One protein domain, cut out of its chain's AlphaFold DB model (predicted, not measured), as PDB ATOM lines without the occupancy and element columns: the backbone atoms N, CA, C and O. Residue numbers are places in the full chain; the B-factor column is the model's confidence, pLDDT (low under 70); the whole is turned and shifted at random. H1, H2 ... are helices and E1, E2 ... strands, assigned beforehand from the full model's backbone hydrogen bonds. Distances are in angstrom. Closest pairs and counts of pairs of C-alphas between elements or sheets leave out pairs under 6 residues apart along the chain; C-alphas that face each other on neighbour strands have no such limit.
ATOM      1  N   GLY A  11     175.283 166.829 112.175       76.56
ATOM      2  CA  GLY A  11     176.076 167.997 111.764       76.56
ATOM      3  C   GLY A  11     177.044 168.467 112.853       76.56
ATOM      4  O   GLY A  11     176.935 168.031 113.996       76.56
ATOM      5  N   LEU A  12     177.994 169.334 112.498       82.44
ATOM      6  CA  LEU A  12     178.956 169.927 113.433       82.44
ATOM      7  C   LEU A  12     178.644 171.413 113.615       82.44
ATOM      8  O   LEU A  12     178.655 172.165 112.643       82.44
ATOM      9  N   LEU A  13     178.388 171.828 114.851       79.31
ATOM     10  CA  LEU A  13     178.194 173.228 115.231       79.31
ATOM     11  C   LEU A  13     178.853 173.435 116.593       79.31
ATOM     12  O   LEU A  13     178.831 172.525 117.405       79.31
ATOM     13  N   ALA A  14     179.473 174.583 116.860       78.69
ATOM     14  CA  ALA A  14     180.055 174.877 118.179       78.69
ATOM     15  C   ALA A  14     180.914 173.731 118.780       78.69
ATOM     16  O   ALA A  14     180.893 173.515 119.989       78.69
ATOM     17  N   ARG A  15     181.643 172.985 117.928       83.81
ATOM     18  CA  ARG A  15     182.480 171.817 118.292       83.81
ATOM     19  C   ARG A  15     181.722 170.619 118.869       83.81
ATOM     20  O   ARG A  15     182.315 169.662 119.355       83.81
ATOM     21  N   GLU A  16     180.405 170.618 118.733       87.88
ATOM     22  CA  GLU A  16     179.528 169.538 119.145       87.88
ATOM     23  C   GLU A  16     178.935 168.830 117.924       87.88
ATOM     24  O   GLU A  16     178.546 169.446 116.926       87.88
ATOM     25  N   LEU A  17     178.859 167.503 118.012       86.38
ATOM     26  CA  LEU A  17     178.142 166.700 117.035       86.38
ATOM     27  C   LEU A  17     176.657 166.744 117.377       86.38
ATOM     28  O   LEU A  17     176.244 166.234 118.419       86.38
ATOM     29  N   TYR A  18     175.854 167.295 116.483       83.69
ATOM     30  CA  TYR A  18     174.409 167.349 116.621       83.69
ATOM     31  C   TYR A  18     173.733 166.282 115.787       83.69
ATOM     32  O   TYR A  18     174.269 165.881 114.757       83.69
ATOM     33  N   HIS A  19     172.540 165.875 116.209       80.62
ATOM     34  CA  HIS A  19     171.575 165.203 115.357       80.62
ATOM     35  C   HIS A  19     170.369 166.102 115.091       80.62
ATOM     36  O   HIS A  19     170.005 166.922 115.932       80.62
ATOM     37  N   HIS A  20     169.771 165.954 113.914       73.75
ATOM     38  CA  HIS A  20     168.541 166.645 113.556       73.75
ATOM     39  C   HIS A  20     167.345 165.928 114.195       73.75
ATOM     40  O   HIS A  20     166.997 164.806 113.815       73.75
ATOM     41  N   GLU A  21     166.707 166.589 115.153       70.31
ATOM     42  CA  GLU A  21     165.421 166.208 115.723       70.31
ATOM     43  C   GLU A  21     164.283 166.607 114.767       70.31
ATOM     44  O   GLU A  21     164.401 167.542 113.970       70.31
ATOM     45  N   THR A  22     163.152 165.903 114.815       71.38
ATOM     46  CA  THR A  22     161.985 166.223 113.979       71.38
ATOM     47  C   THR A  22     161.590 167.700 114.122       71.38
ATOM     48  O   THR A  22     161.320 168.154 115.232       71.38
ATOM     49  N   GLY A  23     161.517 168.441 113.008       64.69
ATOM     50  CA  GLY A  23     161.043 169.832 112.995       64.69
ATOM     51  C   GLY A  23     162.108 170.938 113.089       64.69
ATOM     52  O   GLY A  23     161.760 172.041 113.495       64.69
ATOM     53  N   VAL A  24     163.356 170.701 112.657       64.69
ATOM     54  CA  VAL A  24     164.459 171.700 112.568       64.69
ATOM     55  C   VAL A  24     165.185 171.984 113.897       64.69
ATOM     56  O   VAL A  24     165.871 172.993 114.039       64.69
ATOM     57  N   LYS A  25     165.092 171.091 114.888       75.12
ATOM     58  CA  LYS A  25     165.879 171.207 116.130       75.12
ATOM     59  C   LYS A  25     167.144 170.360 116.053       75.12
ATOM     60  O   LYS A  25     167.156 169.309 115.420       75.12
ATOM     61  N   PHE A  26     168.208 170.822 116.700       76.38
ATOM     62  CA  PHE A  26     169.470 170.099 116.796       76.38
ATOM     63  C   PHE A  26     169.779 169.806 118.260       76.38
ATOM     64  O   PHE A  26     169.799 170.726 119.079       76.38
ATOM     65  N   ALA A  27     170.080 168.546 118.576       79.94
ATOM     66  CA  ALA A  27     170.503 168.138 119.914       79.94
ATOM     67  C   ALA A  27     171.870 167.435 119.894       79.94
ATOM     68  O   ALA A  27     172.195 166.754 118.914       79.94
ATOM     69  N   PRO A  28     172.697 167.584 120.948       81.62
ATOM     70  CA  PRO A  28     173.979 166.894 121.035       81.62
ATOM     71  C   PRO A  28     173.802 165.378 120.926       81.62
ATOM     72  O   PRO A  28     172.987 164.778 121.623       81.62
ATOM     73  N   SER A  29     174.589 164.739 120.064       82.38
ATOM     74  CA  SER A  29     174.536 163.295 119.813       82.38
ATOM     75  C   SER A  29     174.965 162.464 121.030       82.38
ATOM     76  O   SER A  29     174.471 161.354 121.226       82.38
ATOM     77  N   LYS A  30     175.876 162.987 121.864       79.94
ATOM     78  CA  LYS A  30     176.410 162.294 123.050       79.94
ATOM     79  C   LYS A  30     176.656 163.243 124.226       79.94
ATOM     80  O   LYS A  30     177.769 163.341 124.717       79.94
ATOM     81  N   GLY A  31     175.619 163.926 124.702       82.69
ATOM     82  CA  GLY A  31     175.760 164.877 125.812       82.69
ATOM     83  C   GLY A  31     176.679 166.059 125.475       82.69
ATOM     84  O   GLY A  31     177.453 166.040 124.521       82.69
ATOM     85  N   LYS A  32     176.575 167.138 126.247       84.12
ATOM     86  CA  LYS A  32     177.338 168.359 125.969       84.12
ATOM     87  C   LYS A  32     178.827 168.155 126.287       84.12
ATOM     88  O   LYS A  32     179.173 167.689 127.375       84.12
ATOM     89  N   GLY A  33     179.711 168.523 125.362       84.88
ATOM     90  CA  GLY A  33     181.161 168.548 125.568       84.88
ATOM     91  C   GLY A  33     181.872 167.231 125.265       84.88
ATOM     92  O   GLY A  33     183.099 167.196 125.275       84.88
ATOM     93  N   PHE A  34     181.144 166.135 125.017       87.38
ATOM     94  CA  PHE A  34     181.766 164.854 124.661       87.38
ATOM     95  C   PHE A  34     182.580 164.982 123.378       87.38
ATOM     96  O   PHE A  34     183.740 164.585 123.343       87.38
ATOM     97  N   PHE A  35     181.971 165.551 122.336       88.56
ATOM     98  CA  PHE A  35     182.593 165.596 121.023       88.56
ATOM     99  C   PHE A  35     183.809 166.522 121.008       88.56
ATOM    100  O   PHE A  35     184.858 166.143 120.491       88.56
ATOM    101  N   THR A  36     183.704 167.669 121.682       88.12
ATOM    102  CA  THR A  36     184.829 168.583 121.902       88.12
ATOM    103  C   THR A  36     186.020 167.867 122.554       88.12
ATOM    104  O   THR A  36     187.133 167.938 122.037       88.12
ATOM    105  N   ARG A  37     185.800 167.104 123.637       88.19
ATOM    106  CA  ARG A  37     186.876 166.354 124.319       88.19
ATOM    107  C   ARG A  37     187.526 165.293 123.432       88.19
ATOM    108  O   ARG A  37     188.742 165.112 123.490       88.19
ATOM    109  N   GLU A  38     186.738 164.590 122.622       90.69
ATOM    110  CA  GLU A  38     187.262 163.608 121.662       90.69
ATOM    111  C   GLU A  38     188.157 164.276 120.611       90.69
ATOM    112  O   GLU A  38     189.250 163.781 120.333       90.69
ATOM    113  N   LEU A  39     187.735 165.425 120.070       89.88
ATOM    114  CA  LEU A  39     188.516 166.190 119.097       89.88
ATOM    115  C   LEU A  39     189.818 166.728 119.702       89.88
ATOM    116  O   LEU A  39     190.870 166.558 119.091       89.88
ATOM    117  N   GLN A  40     189.780 167.287 120.915       87.12
ATOM    118  CA  GLN A  40     190.980 167.732 121.639       87.12
ATOM    119  C   GLN A  40     191.953 166.575 121.888       87.12
ATOM    120  O   GLN A  40     193.145 166.677 121.604       87.12
ATOM    121  N   SER A  41     191.442 165.434 122.363       88.44
ATOM    122  CA  SER A  41     192.255 164.235 122.607       88.44
ATOM    123  C   SER A  41     192.858 163.679 121.315       88.44
ATOM    124  O   SER A  41     193.937 163.088 121.314       88.44
ATOM    125  N   TYR A  42     192.150 163.819 120.195       90.12
ATOM    126  CA  TYR A  42     192.660 163.441 118.886       90.12
ATOM    127  C   TYR A  42     193.742 164.405 118.391       90.12
ATOM    128  O   TYR A  42     194.793 163.931 117.964       90.12
ATOM    129  N   ALA A  43     193.524 165.718 118.491       87.19
ATOM    130  CA  ALA A  43     194.504 166.736 118.116       87.19
ATOM    131  C   ALA A  43     195.817 166.543 118.891       87.19
ATOM    132  O   ALA A  43     196.873 166.406 118.274       87.19
ATOM    133  N   ALA A  44     195.734 166.375 120.215       85.62
ATOM    134  CA  ALA A  44     196.896 166.138 121.072       85.62
ATOM    135  C   ALA A  44     197.707 164.894 120.661       85.62
ATOM    136  O   ALA A  44     198.934 164.914 120.615       85.62
ATOM    137  N   ARG A  45     197.029 163.800 120.283       87.31
ATOM    138  CA  ARG A  45     197.692 162.578 119.787       87.31
ATOM    139  C   ARG A  45     198.334 162.733 118.407       87.31
ATOM    140  O   ARG A  45     199.120 161.876 118.020       87.31
ATOM    141  N   ASN A  46     197.986 163.780 117.665       83.12
ATOM    142  CA  ASN A  46     198.494 164.057 116.323       83.12
ATOM    143  C   ASN A  46     199.452 165.259 116.299       83.12
ATOM    144  O   ASN A  46     199.643 165.860 115.247       83.12
ATOM    145  N   GLY A  47     200.076 165.571 117.440       77.31
ATOM    146  CA  GLY A  47     201.183 166.523 117.524       77.31
ATOM    147  C   GLY A  47     200.789 167.959 117.850       77.31
ATOM    148  O   GLY A  47     201.678 168.796 117.891       77.31
ATOM    149  N   PHE A  48     199.507 168.237 118.106       77.69
ATOM    150  CA  PHE A  48     199.108 169.531 118.660       77.69
ATOM    151  C   PHE A  48     199.457 169.575 120.146       77.69
ATOM    152  O   PHE A  48     199.128 168.657 120.904       77.69
ATOM    153  N   GLU A  49     200.088 170.650 120.583       76.44
ATOM    154  CA  GLU A  49     200.273 170.940 121.993       76.44
ATOM    155  C   GLU A  49     199.003 171.557 122.570       76.44
ATOM    156  O   GLU A  49     198.199 172.175 121.878       76.44
ATOM    157  N   LYS A  50     198.799 171.402 123.879       73.88
ATOM    158  CA  LYS A  50     197.642 172.004 124.552       73.88
ATOM    159  C   LYS A  50     197.628 173.531 124.385       73.88
ATOM    160  O   LYS A  50     196.556 174.108 124.244       73.88
ATOM    161  N   SER A  51     198.804 174.157 124.366       72.81
ATOM    162  CA  SER A  51     199.010 175.584 124.102       72.81
ATOM    163  C   SER A  51     198.623 176.020 122.690       72.81
ATOM    164  O   SER A  51     198.346 177.199 122.505       72.81
ATOM    165  N   ASP A  52     198.539 175.100 121.722       72.19
ATOM    166  CA  ASP A  52     198.104 175.422 120.355       72.19
ATOM    167  C   ASP A  52     196.602 175.734 120.279       72.19
ATOM    168  O   ASP A  52     196.109 176.207 119.259       72.19
ATOM    169  N   PHE A  53     195.839 175.391 121.317       73.50
ATOM    170  CA  PHE A  53     194.394 175.618 121.338       73.50
ATOM    171  C   PHE A  53     193.839 176.037 122.701       73.50
ATOM    172  O   PHE A  53     192.627 176.188 122.844       73.50
ATOM    173  N   ILE A  54     194.685 176.222 123.716       70.06
ATOM    174  CA  ILE A  54     194.295 176.722 125.035       70.06
ATOM    175  C   ILE A  54     195.196 177.891 125.397       70.06
ATOM    176  O   ILE A  54     196.394 177.722 125.614       70.06
ATOM    177  N   ASP A  55     194.593 179.070 125.525       69.44
ATOM    178  CA  ASP A  55     195.291 180.244 126.028       69.44
ATOM    179  C   ASP A  55     195.295 180.226 127.563       69.44
ATOM    180  O   ASP A  55     194.296 180.521 128.231       69.44
ATOM    181  N   GLU A  56     196.440 179.861 128.142       68.62
ATOM    182  CA  GLU A  56     196.644 179.838 129.594       68.62
ATOM    183  C   GLU A  56     196.601 181.244 130.228       68.62
ATOM    184  O   GLU A  56     196.291 181.376 131.414       68.62
ATOM    185  N   ARG A  57     196.852 182.309 129.451       70.25
ATOM    186  CA  ARG A  57     196.796 183.712 129.899       70.25
ATOM    187  C   ARG A  57     195.360 184.234 129.937       70.25
ATOM    188  O   ARG A  57     195.042 185.071 130.781       70.25
ATOM    189  N   GLU A  58     194.471 183.678 129.119       69.06
ATOM    190  CA  GLU A  58     193.037 183.992 129.098       69.06
ATOM    191  C   GLU A  58     192.183 182.965 129.860       69.06
ATOM    192  O   GLU A  58     191.152 182.490 129.388       69.06
ATOM    193  N   LYS A  59     192.577 182.616 131.092       74.12
ATOM    194  CA  LYS A  59     191.830 181.675 131.956       74.12
ATOM    195  C   LYS A  59     191.618 180.287 131.323       74.12
ATOM    196  O   LYS A  59     190.612 179.639 131.615       74.12
ATOM    197  N   ASN A  60     192.569 179.804 130.522       69.94
ATOM    198  CA  ASN A  60     192.452 178.563 129.748       69.94
ATOM    199  C   ASN A  60     191.338 178.628 128.691       69.94
ATOM    200  O   ASN A  60     190.547 177.688 128.564       69.94
ATOM    201  N   TYR A  61     191.247 179.740 127.961       71.12
ATOM    202  CA  TYR A  61     190.285 179.874 126.874       71.12
ATOM    203  C   TYR A  61     190.621 178.887 125.748       71.12
ATOM    204  O   TYR A  61     191.694 178.945 125.149       71.12
ATOM    205  N   ASP A  62     189.700 177.956 125.498       73.19
ATOM    206  CA  ASP A  62     189.827 176.927 124.467       73.19
ATOM    207  C   ASP A  62     189.372 177.462 123.108       73.19
ATOM    208  O   ASP A  62     188.168 177.546 122.823       73.19
ATOM    209  N   HIS A  63     190.353 177.744 122.262       76.81
ATOM    210  CA  HIS A  63     190.220 178.261 120.911       76.81
ATOM    211  C   HIS A  63     190.459 177.192 119.831       76.81
ATOM    212  O   HIS A  63     190.733 177.522 118.679       76.81
ATOM    213  N   LEU A  64     190.316 175.895 120.154       80.25
ATOM    214  CA  LEU A  64     190.363 174.838 119.139       80.25
ATOM    215  C   LEU A  64     189.326 175.121 118.048       80.25
ATOM    216  O   LEU A  64     188.124 175.034 118.304       80.25
ATOM    217  N   GLY A  65     189.766 175.419 116.832       82.38
ATOM    218  CA  GLY A  65     188.885 175.647 115.697       82.38
ATOM    219  C   GLY A  65     188.431 174.325 115.087       82.38
ATOM    220  O   GLY A  65     189.206 173.381 114.948       82.38
ATOM    221  N   THR A  66     187.167 174.238 114.675       85.81
ATOM    222  CA  THR A  66     186.666 173.070 113.935       85.81
ATOM    223  C   THR A  66     185.800 173.514 112.773       85.81
ATOM    224  O   THR A  66     184.930 174.366 112.955       85.81
ATOM    225  N   ALA A  67     185.964 172.892 111.610       83.44
ATOM    226  CA  ALA A  67     185.128 173.142 110.446       83.44
ATOM    227  C   ALA A  67     184.483 171.853 109.943       83.44
ATOM    228  O   ALA A  67     185.151 170.837 109.731       83.44
ATOM    229  N   PHE A  68     183.177 171.930 109.689       86.50
ATOM    230  CA  PHE A  68     182.495 170.977 108.829       86.50
ATOM    231  C   PHE A  68     183.102 171.054 107.424       86.50
ATOM    232  O   PHE A  68     183.195 172.142 106.858       86.50
ATOM    233  N   ARG A  69     183.507 169.914 106.857       88.31
ATOM    234  CA  ARG A  69     184.088 169.873 105.506       88.31
ATOM    235  C   ARG A  69     183.193 169.145 104.522       88.31
ATOM    236  O   ARG A  69     182.861 169.685 103.476       88.31
ATOM    237  N   ALA A  70     182.777 167.932 104.860       88.31
ATOM    238  CA  ALA A  70     181.894 167.147 104.012       88.31
ATOM    239  C   ALA A  70     181.264 166.010 104.812       88.31
ATOM    240  O   ALA A  70     181.751 165.641 105.876       88.31
ATOM    241  N   TRP A  71     180.242 165.379 104.239       90.94
ATOM    242  CA  TRP A  71     180.022 163.969 104.545       90.94
ATOM    243  C   TRP A  71     180.267 163.110 103.329       90.94
ATOM    244  O   TRP A  71     180.023 163.550 102.202       90.94
ATOM    245  N   SER A  72     180.624 161.859 103.597       91.62
ATOM    246  CA  SER A  72     180.669 160.810 102.596       91.62
ATOM    247  C   SER A  72     179.296 160.595 101.954       91.62
ATOM    248  O   SER A  72     178.249 160.919 102.526       91.62
ATOM    249  N   LEU A  73     179.292 160.034 100.744       88.69
ATOM    250  CA  LEU A  73     178.059 159.776  99.991       88.69
ATOM    251  C   LEU A  73     177.080 158.869 100.740       88.69
ATOM    252  O   LEU A  73     175.875 159.104 100.717       88.69
ATOM    253  N   ASP A  74     177.605 157.876 101.450       88.56
ATOM    254  CA  ASP A  74     176.833 156.944 102.273       88.56
ATOM    255  C   ASP A  74     176.434 157.520 103.644       88.56
ATOM    256  O   ASP A  74     175.811 156.829 104.444       88.56
ATOM    257  N   SER A  75     176.802 158.775 103.930       88.44
ATOM    258  CA  SER A  75     176.581 159.475 105.205       88.44
ATOM    259  C   SER A  75     177.121 158.749 106.446       88.44
ATOM    260  O   SER A  75     176.742 159.068 107.574       88.44
ATOM    261  N   ASN A  76     178.034 157.791 106.264       89.81
ATOM    262  CA  ASN A  76     178.646 157.055 107.370       89.81
ATOM    263  C   ASN A  76     179.847 157.795 107.973       89.81
ATOM    264  O   ASN A  76     180.259 157.481 109.088       89.81
ATOM    265  N   ARG A  77     180.408 158.776 107.255       92.81
ATOM    266  CA  ARG A  77     181.560 159.569 107.684       92.81
ATOM    267  C   ARG A  77     181.296 161.052 107.553       92.81
ATOM    268  O   ARG A  77     180.918 161.533 106.485       92.81
ATOM    269  N   LEU A  78     181.579 161.767 108.631       92.12
ATOM    270  CA  LEU A  78     181.669 163.216 108.666       92.12
ATOM    271  C   LEU A  78     183.142 163.622 108.621       92.12
ATOM    272  O   LEU A  78     183.895 163.258 109.515       92.12
ATOM    273  N   LEU A  79     183.549 164.377 107.605       93.38
ATOM    274  CA  LEU A  79     184.886 164.956 107.513       93.38
ATOM    275  C   LEU A  79     184.937 166.286 108.259       93.38
ATOM    276  O   LEU A  79     184.121 167.183 108.015       93.38
ATOM    277  N   ILE A  80     185.926 166.405 109.135       92.19
ATOM    278  CA  ILE A  80     186.132 167.544 110.020       92.19
ATOM    279  C   ILE A  80     187.558 168.044 109.819       92.19
ATOM    280  O   ILE A  80     188.493 167.245 109.806       92.19
ATOM    281  N   GLY A  81     187.712 169.356 109.655       90.75
ATOM    282  CA  GLY A  81     189.002 170.027 109.794       90.75
ATOM    283  C   GLY A  81     189.150 170.562 111.214       90.75
ATOM    284  O   GLY A  81     188.216 171.180 111.723       90.75
ATOM    285  N   ILE A  82     190.294 170.319 111.838       88.56
ATOM    286  CA  ILE A  82     190.683 170.849 113.145       88.56
ATOM    287  C   ILE A  82     191.766 171.907 112.918       88.56
ATOM    288  O   ILE A  82     192.693 171.671 112.146       88.56
ATOM    289  N   TYR A  83     191.637 173.050 113.582       82.00
ATOM    290  CA  TYR A  83     192.518 174.210 113.471       82.00
ATOM    291  C   TYR A  83     193.027 174.592 114.855       82.00
ATOM    292  O   TYR A  83     192.275 174.530 115.830       82.00
ATOM    293  N   ALA A  84     194.271 175.037 114.913       70.81
ATOM    294  CA  ALA A  84     194.811 175.768 116.047       70.81
ATOM    295  C   ALA A  84     194.787 177.261 115.691       70.81
ATOM    296  O   ALA A  84     195.298 177.651 114.640       70.81
ATOM    297  N   GLU A  85     194.117 178.087 116.498       63.59
ATOM    298  CA  GLU A  85     194.091 179.537 116.266       63.59
ATOM    299  C   GLU A  85     195.501 180.106 116.481       63.59
ATOM    300  O   GLU A  85     196.185 179.734 117.427       63.59
ATOM    301  N   GLY A  86     195.974 180.964 115.572       55.69
ATOM    302  CA  GLY A  86     197.330 181.526 115.649       55.69
ATOM    303  C   GLY A  86     198.467 180.547 115.328       55.69
ATOM    304  O   GLY A  86     199.633 180.918 115.437       55.69
ATOM    305  N   SER A  87     198.149 179.320 114.911       59.53
ATOM    306  CA  SER A  87     199.137 178.337 114.484       59.53
ATOM    307  C   SER A  87     199.492 178.486 113.006       59.53
ATOM    308  O   SER A  87     198.618 178.672 112.161       59.53
ATOM    309  N   GLU A  88     200.775 178.311 112.691       57.09
ATOM    310  CA  GLU A  88     201.268 178.175 111.318       57.09
ATOM    311  C   GLU A  88     200.876 176.832 110.681       57.09
ATOM    312  O   GLU A  88     201.292 176.562 109.563       57.09
ATOM    313  N   TYR A  89     200.125 175.951 111.355       61.75
ATOM    314  CA  TYR A  89     199.713 174.663 110.801       61.75
ATOM    315  C   TYR A  89     198.388 174.769 110.035       61.75
ATOM    316  O   TYR A  89     197.374 175.255 110.535       61.75
ATOM    317  N   GLY A  90     198.370 174.209 108.820       68.44
ATOM    318  CA  GLY A  90     197.128 173.953 108.093       68.44
ATOM    319  C   GLY A  90     196.237 172.942 108.838       68.44
ATOM    320  O   GLY A  90     196.699 172.252 109.750       68.44
ATOM    321  N   PRO A  91     194.954 172.803 108.461       83.75
ATOM    322  CA  PRO A  91     194.027 171.950 109.192       83.75
ATOM    323  C   PRO A  91     194.471 170.495 109.300       83.75
ATOM    324  O   PRO A  91     194.852 169.869 108.311       83.75
ATOM    325  N   LEU A  92     194.256 169.914 110.477       88.69
ATOM    326  CA  LEU A  92     194.268 168.471 110.662       88.69
ATOM    327  C   LEU A  92     192.894 167.898 110.305       88.69
ATOM    328  O   LEU A  92     191.894 168.181 110.965       88.69
ATOM    329  N   TYR A  93     192.838 167.052 109.282       91.94
ATOM    330  CA  TYR A  93     191.612 166.383 108.871       91.94
ATOM    331  C   TYR A  93     191.417 165.036 109.572       91.94
ATOM    332  O   TYR A  93     192.333 164.211 109.679       91.94
ATOM    333  N   VAL A  94     190.181 164.791 110.003       94.88
ATOM    334  CA  VAL A  94     189.741 163.549 110.647       94.88
ATOM    335  C   VAL A  94     188.313 163.211 110.230       94.88
ATOM    336  O   VAL A  94     187.496 164.102 109.982       94.88
ATOM    337  N   TYR A  95     187.987 161.921 110.170       95.00
ATOM    338  CA  TYR A  95     186.603 161.485 110.034       95.00
ATOM    339  C   TYR A  95     185.992 161.208 111.402       95.00
ATOM    340  O   TYR A  95     186.616 160.575 112.246       95.00
ATOM    341  N   PHE A  96     184.732 161.581 111.592       93.19
ATOM    342  CA  PHE A  96     183.873 160.939 112.575       93.19
ATOM    343  C   PHE A  96     182.988 159.904 111.882       93.19
ATOM    344  O   PHE A  96     182.159 160.243 111.033       93.19
ATOM    345  N   ASN A  97     183.153 158.641 112.260       91.94
ATOM    346  CA  ASN A  97     182.340 157.541 111.770       91.94
ATOM    347  C   ASN A  97     181.038 157.464 112.570       91.94
ATOM    348  O   ASN A  97     181.055 157.204 113.775       91.94
ATOM    349  N   THR A  98     179.888 157.641 111.928       86.62
ATOM    350  CA  THR A  98     178.597 157.635 112.632       86.62
ATOM    351  C   THR A  98     178.140 156.248 113.057       86.62
ATOM    352  O   THR A  98     177.361 156.136 114.004       86.62
ATOM    353  N   ARG A  99     178.642 155.185 112.416       86.75
ATOM    354  CA  ARG A  99     178.307 153.802 112.782       86.75
ATOM    355  C   ARG A  99     179.062 153.360 114.023       86.75
ATOM    356  O   ARG A  99     178.450 152.870 114.967       86.75
ATOM    357  N   THR A 100     180.379 153.557 114.036       89.56
ATOM    358  CA  THR A 100     181.220 153.192 115.188       89.56
ATOM    359  C   THR A 100     181.219 154.265 116.276       89.56
ATOM    360  O   THR A 100     181.604 153.994 117.411       89.56
ATOM    361  N   LYS A 101     180.731 155.471 115.958       87.06
ATOM    362  CA  LYS A 101     180.694 156.648 116.837       87.06
ATOM    363  C   LYS A 101     182.080 157.023 117.369       87.06
ATOM    364  O   LYS A 101     182.201 157.381 118.545       87.06
ATOM    365  N   ALA A 102     183.087 156.918 116.506       89.75
ATOM    366  CA  ALA A 102     184.492 157.137 116.818       89.75
ATOM    367  C   ALA A 102     185.183 157.965 115.728       89.75
ATOM    368  O   ALA A 102     184.760 157.973 114.569       89.75
ATOM    369  N   LEU A 103     186.257 158.649 116.119       93.38
ATOM    370  CA  LEU A 103     187.155 159.312 115.180       93.38
ATOM    371  C   LEU A 103     188.019 158.268 114.464       93.38
ATOM    372  O   LEU A 103     188.507 157.325 115.087       93.38
ATOM    373  N   GLU A 104     188.212 158.432 113.161       94.00
ATOM    374  CA  GLU A 104     189.007 157.525 112.339       94.00
ATOM    375  C   GLU A 104     189.909 158.285 111.363       94.00
ATOM    376  O   GLU A 104     189.589 159.378 110.883       94.00
ATOM    377  N   GLN A 105     191.040 157.659 111.047       92.06
ATOM    378  CA  GLN A 105     192.017 158.167 110.099       92.06
ATOM    379  C   GLN A 105     192.311 157.089 109.058       92.06
ATOM    380  O   GLN A 105     192.716 155.972 109.385       92.06
ATOM    381  N   THR A 106     192.101 157.415 107.789       93.38
ATOM    382  CA  THR A 106     192.369 156.508 106.671       93.38
ATOM    383  C   THR A 106     193.784 156.717 106.123       93.38
ATOM    384  O   THR A 106     194.429 157.724 106.429       93.38
ATOM    385  N   PRO A 107     194.319 155.783 105.312       94.00
ATOM    386  CA  PRO A 107     195.560 156.015 104.573       94.00
ATOM    387  C   PRO A 107     195.533 157.306 103.737       94.00
ATOM    388  O   PRO A 107     196.486 158.077 103.805       94.00
ATOM    389  N   TYR A 108     194.417 157.592 103.056       93.38
ATOM    390  CA  TYR A 108     194.223 158.847 102.328       93.38
ATOM    391  C   TYR A 108     194.308 160.071 103.244       93.38
ATOM    392  O   TYR A 108     195.100 160.969 102.966       93.38
ATOM    393  N   LEU A 109     193.566 160.103 104.363       93.06
ATOM    394  CA  LEU A 109     193.631 161.246 105.280       93.06
ATOM    395  C   LEU A 109     195.030 161.449 105.870       93.06
ATOM    396  O   LEU A 109     195.425 162.587 106.098       93.06
ATOM    397  N   ARG A 110     195.800 160.377 106.092       92.06
ATOM    398  CA  ARG A 110     197.192 160.502 106.549       92.06
ATOM    399  C   ARG A 110     198.066 161.229 105.533       92.06
ATOM    400  O   ARG A 110     198.791 162.139 105.923       92.06
ATOM    401  N   GLU A 111     197.996 160.866 104.255       91.25
ATOM    402  CA  GLU A 111     198.770 161.566 103.220       91.25
ATOM    403  C   GLU A 111     198.254 162.979 102.953       91.25
ATOM    404  O   GLU A 111     199.055 163.897 102.786       91.25
ATOM    405  N   LEU A 112     196.935 163.182 102.996       89.81
ATOM    406  CA  LEU A 112     196.344 164.513 102.916       89.81
ATOM    407  C   LEU A 112     196.884 165.421 104.028       89.81
ATOM    408  O   LEU A 112     197.381 166.504 103.739       89.81
ATOM    409  N   ASN A 113     196.856 164.967 105.282       89.38
ATOM    410  CA  ASN A 113     197.349 165.748 106.417       89.38
ATOM    411  C   ASN A 113     198.843 166.070 106.298       89.38
ATOM    412  O   ASN A 113     199.252 167.186 106.604       89.38
ATOM    413  N   LYS A 114     199.664 165.141 105.785       87.38
ATOM    414  CA  LYS A 114     201.081 165.417 105.490       87.38
ATOM    415  C   LYS A 114     201.257 166.478 104.406       87.38
ATOM    416  O   LYS A 114     202.186 167.275 104.491       87.38
ATOM    417  N   ALA A 115     200.422 166.463 103.367       84.38
ATOM    418  CA  ALA A 115     200.475 167.459 102.301       84.38
ATOM    419  C   ALA A 115     200.057 168.844 102.815       84.38
ATOM    420  O   ALA A 115     200.738 169.830 102.547       84.38
ATOM    421  N   VAL A 116     198.992 168.901 103.617       83.38
ATOM    422  CA  VAL A 116     198.475 170.134 104.228       83.38
ATOM    423  C   VAL A 116     199.503 170.751 105.172       83.38
ATOM    424  O   VAL A 116     199.776 171.943 105.073       83.38
ATOM    425  N   ALA A 117     200.153 169.937 106.007       79.69
ATOM    426  CA  ALA A 117     201.212 170.391 106.908       79.69
ATOM    427  C   ALA A 117     202.437 170.984 106.184       79.69
ATOM    428  O   ALA A 117     203.222 171.689 106.803       79.69
ATOM    429  N   LYS A 118     202.623 170.717 104.883       78.62
ATOM    430  CA  LYS A 118     203.702 171.310 104.068       78.62
ATOM    431  C   LYS A 118     203.287 172.585 103.335       78.62
ATOM    432  O   LYS A 118     204.152 173.305 102.851       78.62
ATOM    433  N   GLN A 119     201.987 172.819 103.174       70.88
ATOM    434  CA  GLN A 119     201.421 173.902 102.361       70.88
ATOM    435  C   GLN A 119     200.609 174.878 103.217       70.88
ATOM    436  O   GLN A 119     199.645 175.452 102.722       70.88
TER     437      GLN A 119
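AT A GLANCE: This is residues 11 to 119 of the 229 residues of an uncharacterized protein of Verrucomicrobia bacterium (UniProt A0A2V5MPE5). A strongly twisted sheet of four antiparallel strands, E4 to E7, makes the core, with H1 packed slantwise over it and H2 packed along E6, the sheet lying between the two helices. At one end of H1 a smaller sheet of three antiparallel strands, E1 to E3, makes a second part, and a long loop, residues 46 to 64, reaches 24 A from the mean of the C-alphas. The printed part has 109 residues with two named helices and seven named strands, in the order E1 E2 E3 H1 E4 E5 E6 E7 H2, of mixed class. It is compact, with a radius of gyration of the C-alphas of 14.3 A, and flat, spanning 41 by 36 by 20 A.

IN THESE COORDINATES: In the larger sheet, E4 is residues 65 to 71, 18.4 A long, beginning at C-alpha 65 (188.885, 175.647, 115.697); E5 is residues 77 to 83, 19.2 A; E6 is residues 92 to 97, 16.2 A; E7 is residues 102 to 104. H1 is residues 34 to 45, 16.8 A, and H2 is residues 107 to 116, 14.4 A, ending at C-alpha 116 (198.475, 170.134, 104.228). In the smaller sheet, E1 is residues 11 to 13, from C-alpha 11 (176.076, 167.997, 111.764), E2 is residues 16 to 21, 14.9 A, and E3 is residues 25 to 28.

HOW THE PARTS SIT: The larger sheet runs E4 E5 E6 E7, a meander, each strand the antiparallel neighbour of the one before. N 67 and O 81 of E4 and E5 are 2.8 A apart, N 80 and O 94 of E5 and E6 2.9 A, and N 104 and O 95 of E6 and E7 2.8 A, within hydrogen-bond range. H1 and this sheet make two layers, a helix on one face of a sheet. H1 has a height over the sheet of 8.1 A and runs slantwise to the strands, at 47 degrees to E6 on the local plane; the C-alphas of Ala 43 and Ile 82, the closest of H1 and E5, are 7.5 A apart. H2 is on the sheet too, over E6 and along the strands; the closest C-alphas, of Leu 92 and Asn 113, are 5.9 A apart. H1 and H2 are apart. Every O i to N i+4 pair is within hydrogen-bond range in H1 and H2. E1, E2 and E3 form a second meander: N 18 and O 11 of E1 and E2 are 2.8 A apart, N 21 and O 25 of E2 and E3 2.8 A. H1 is on this sheet as well, the C-alphas of Glu 16 and Phe 35 being the closest of E2 and H1 at 5.3 A.

THE WHOLE: The two C-alphas farthest apart, those of Gly 23 and Lys 118, are 43.6 A apart. The printed part has no cut. The link from H1 to E4 is long, 19 residues, with residues 54 to 55 paired antiparallel with 61 to 62. The mean pLDDT of the printed part is 82.3; residues 23 to 24, 55 to 56, 58, 60 and 85 to 90 are under 70.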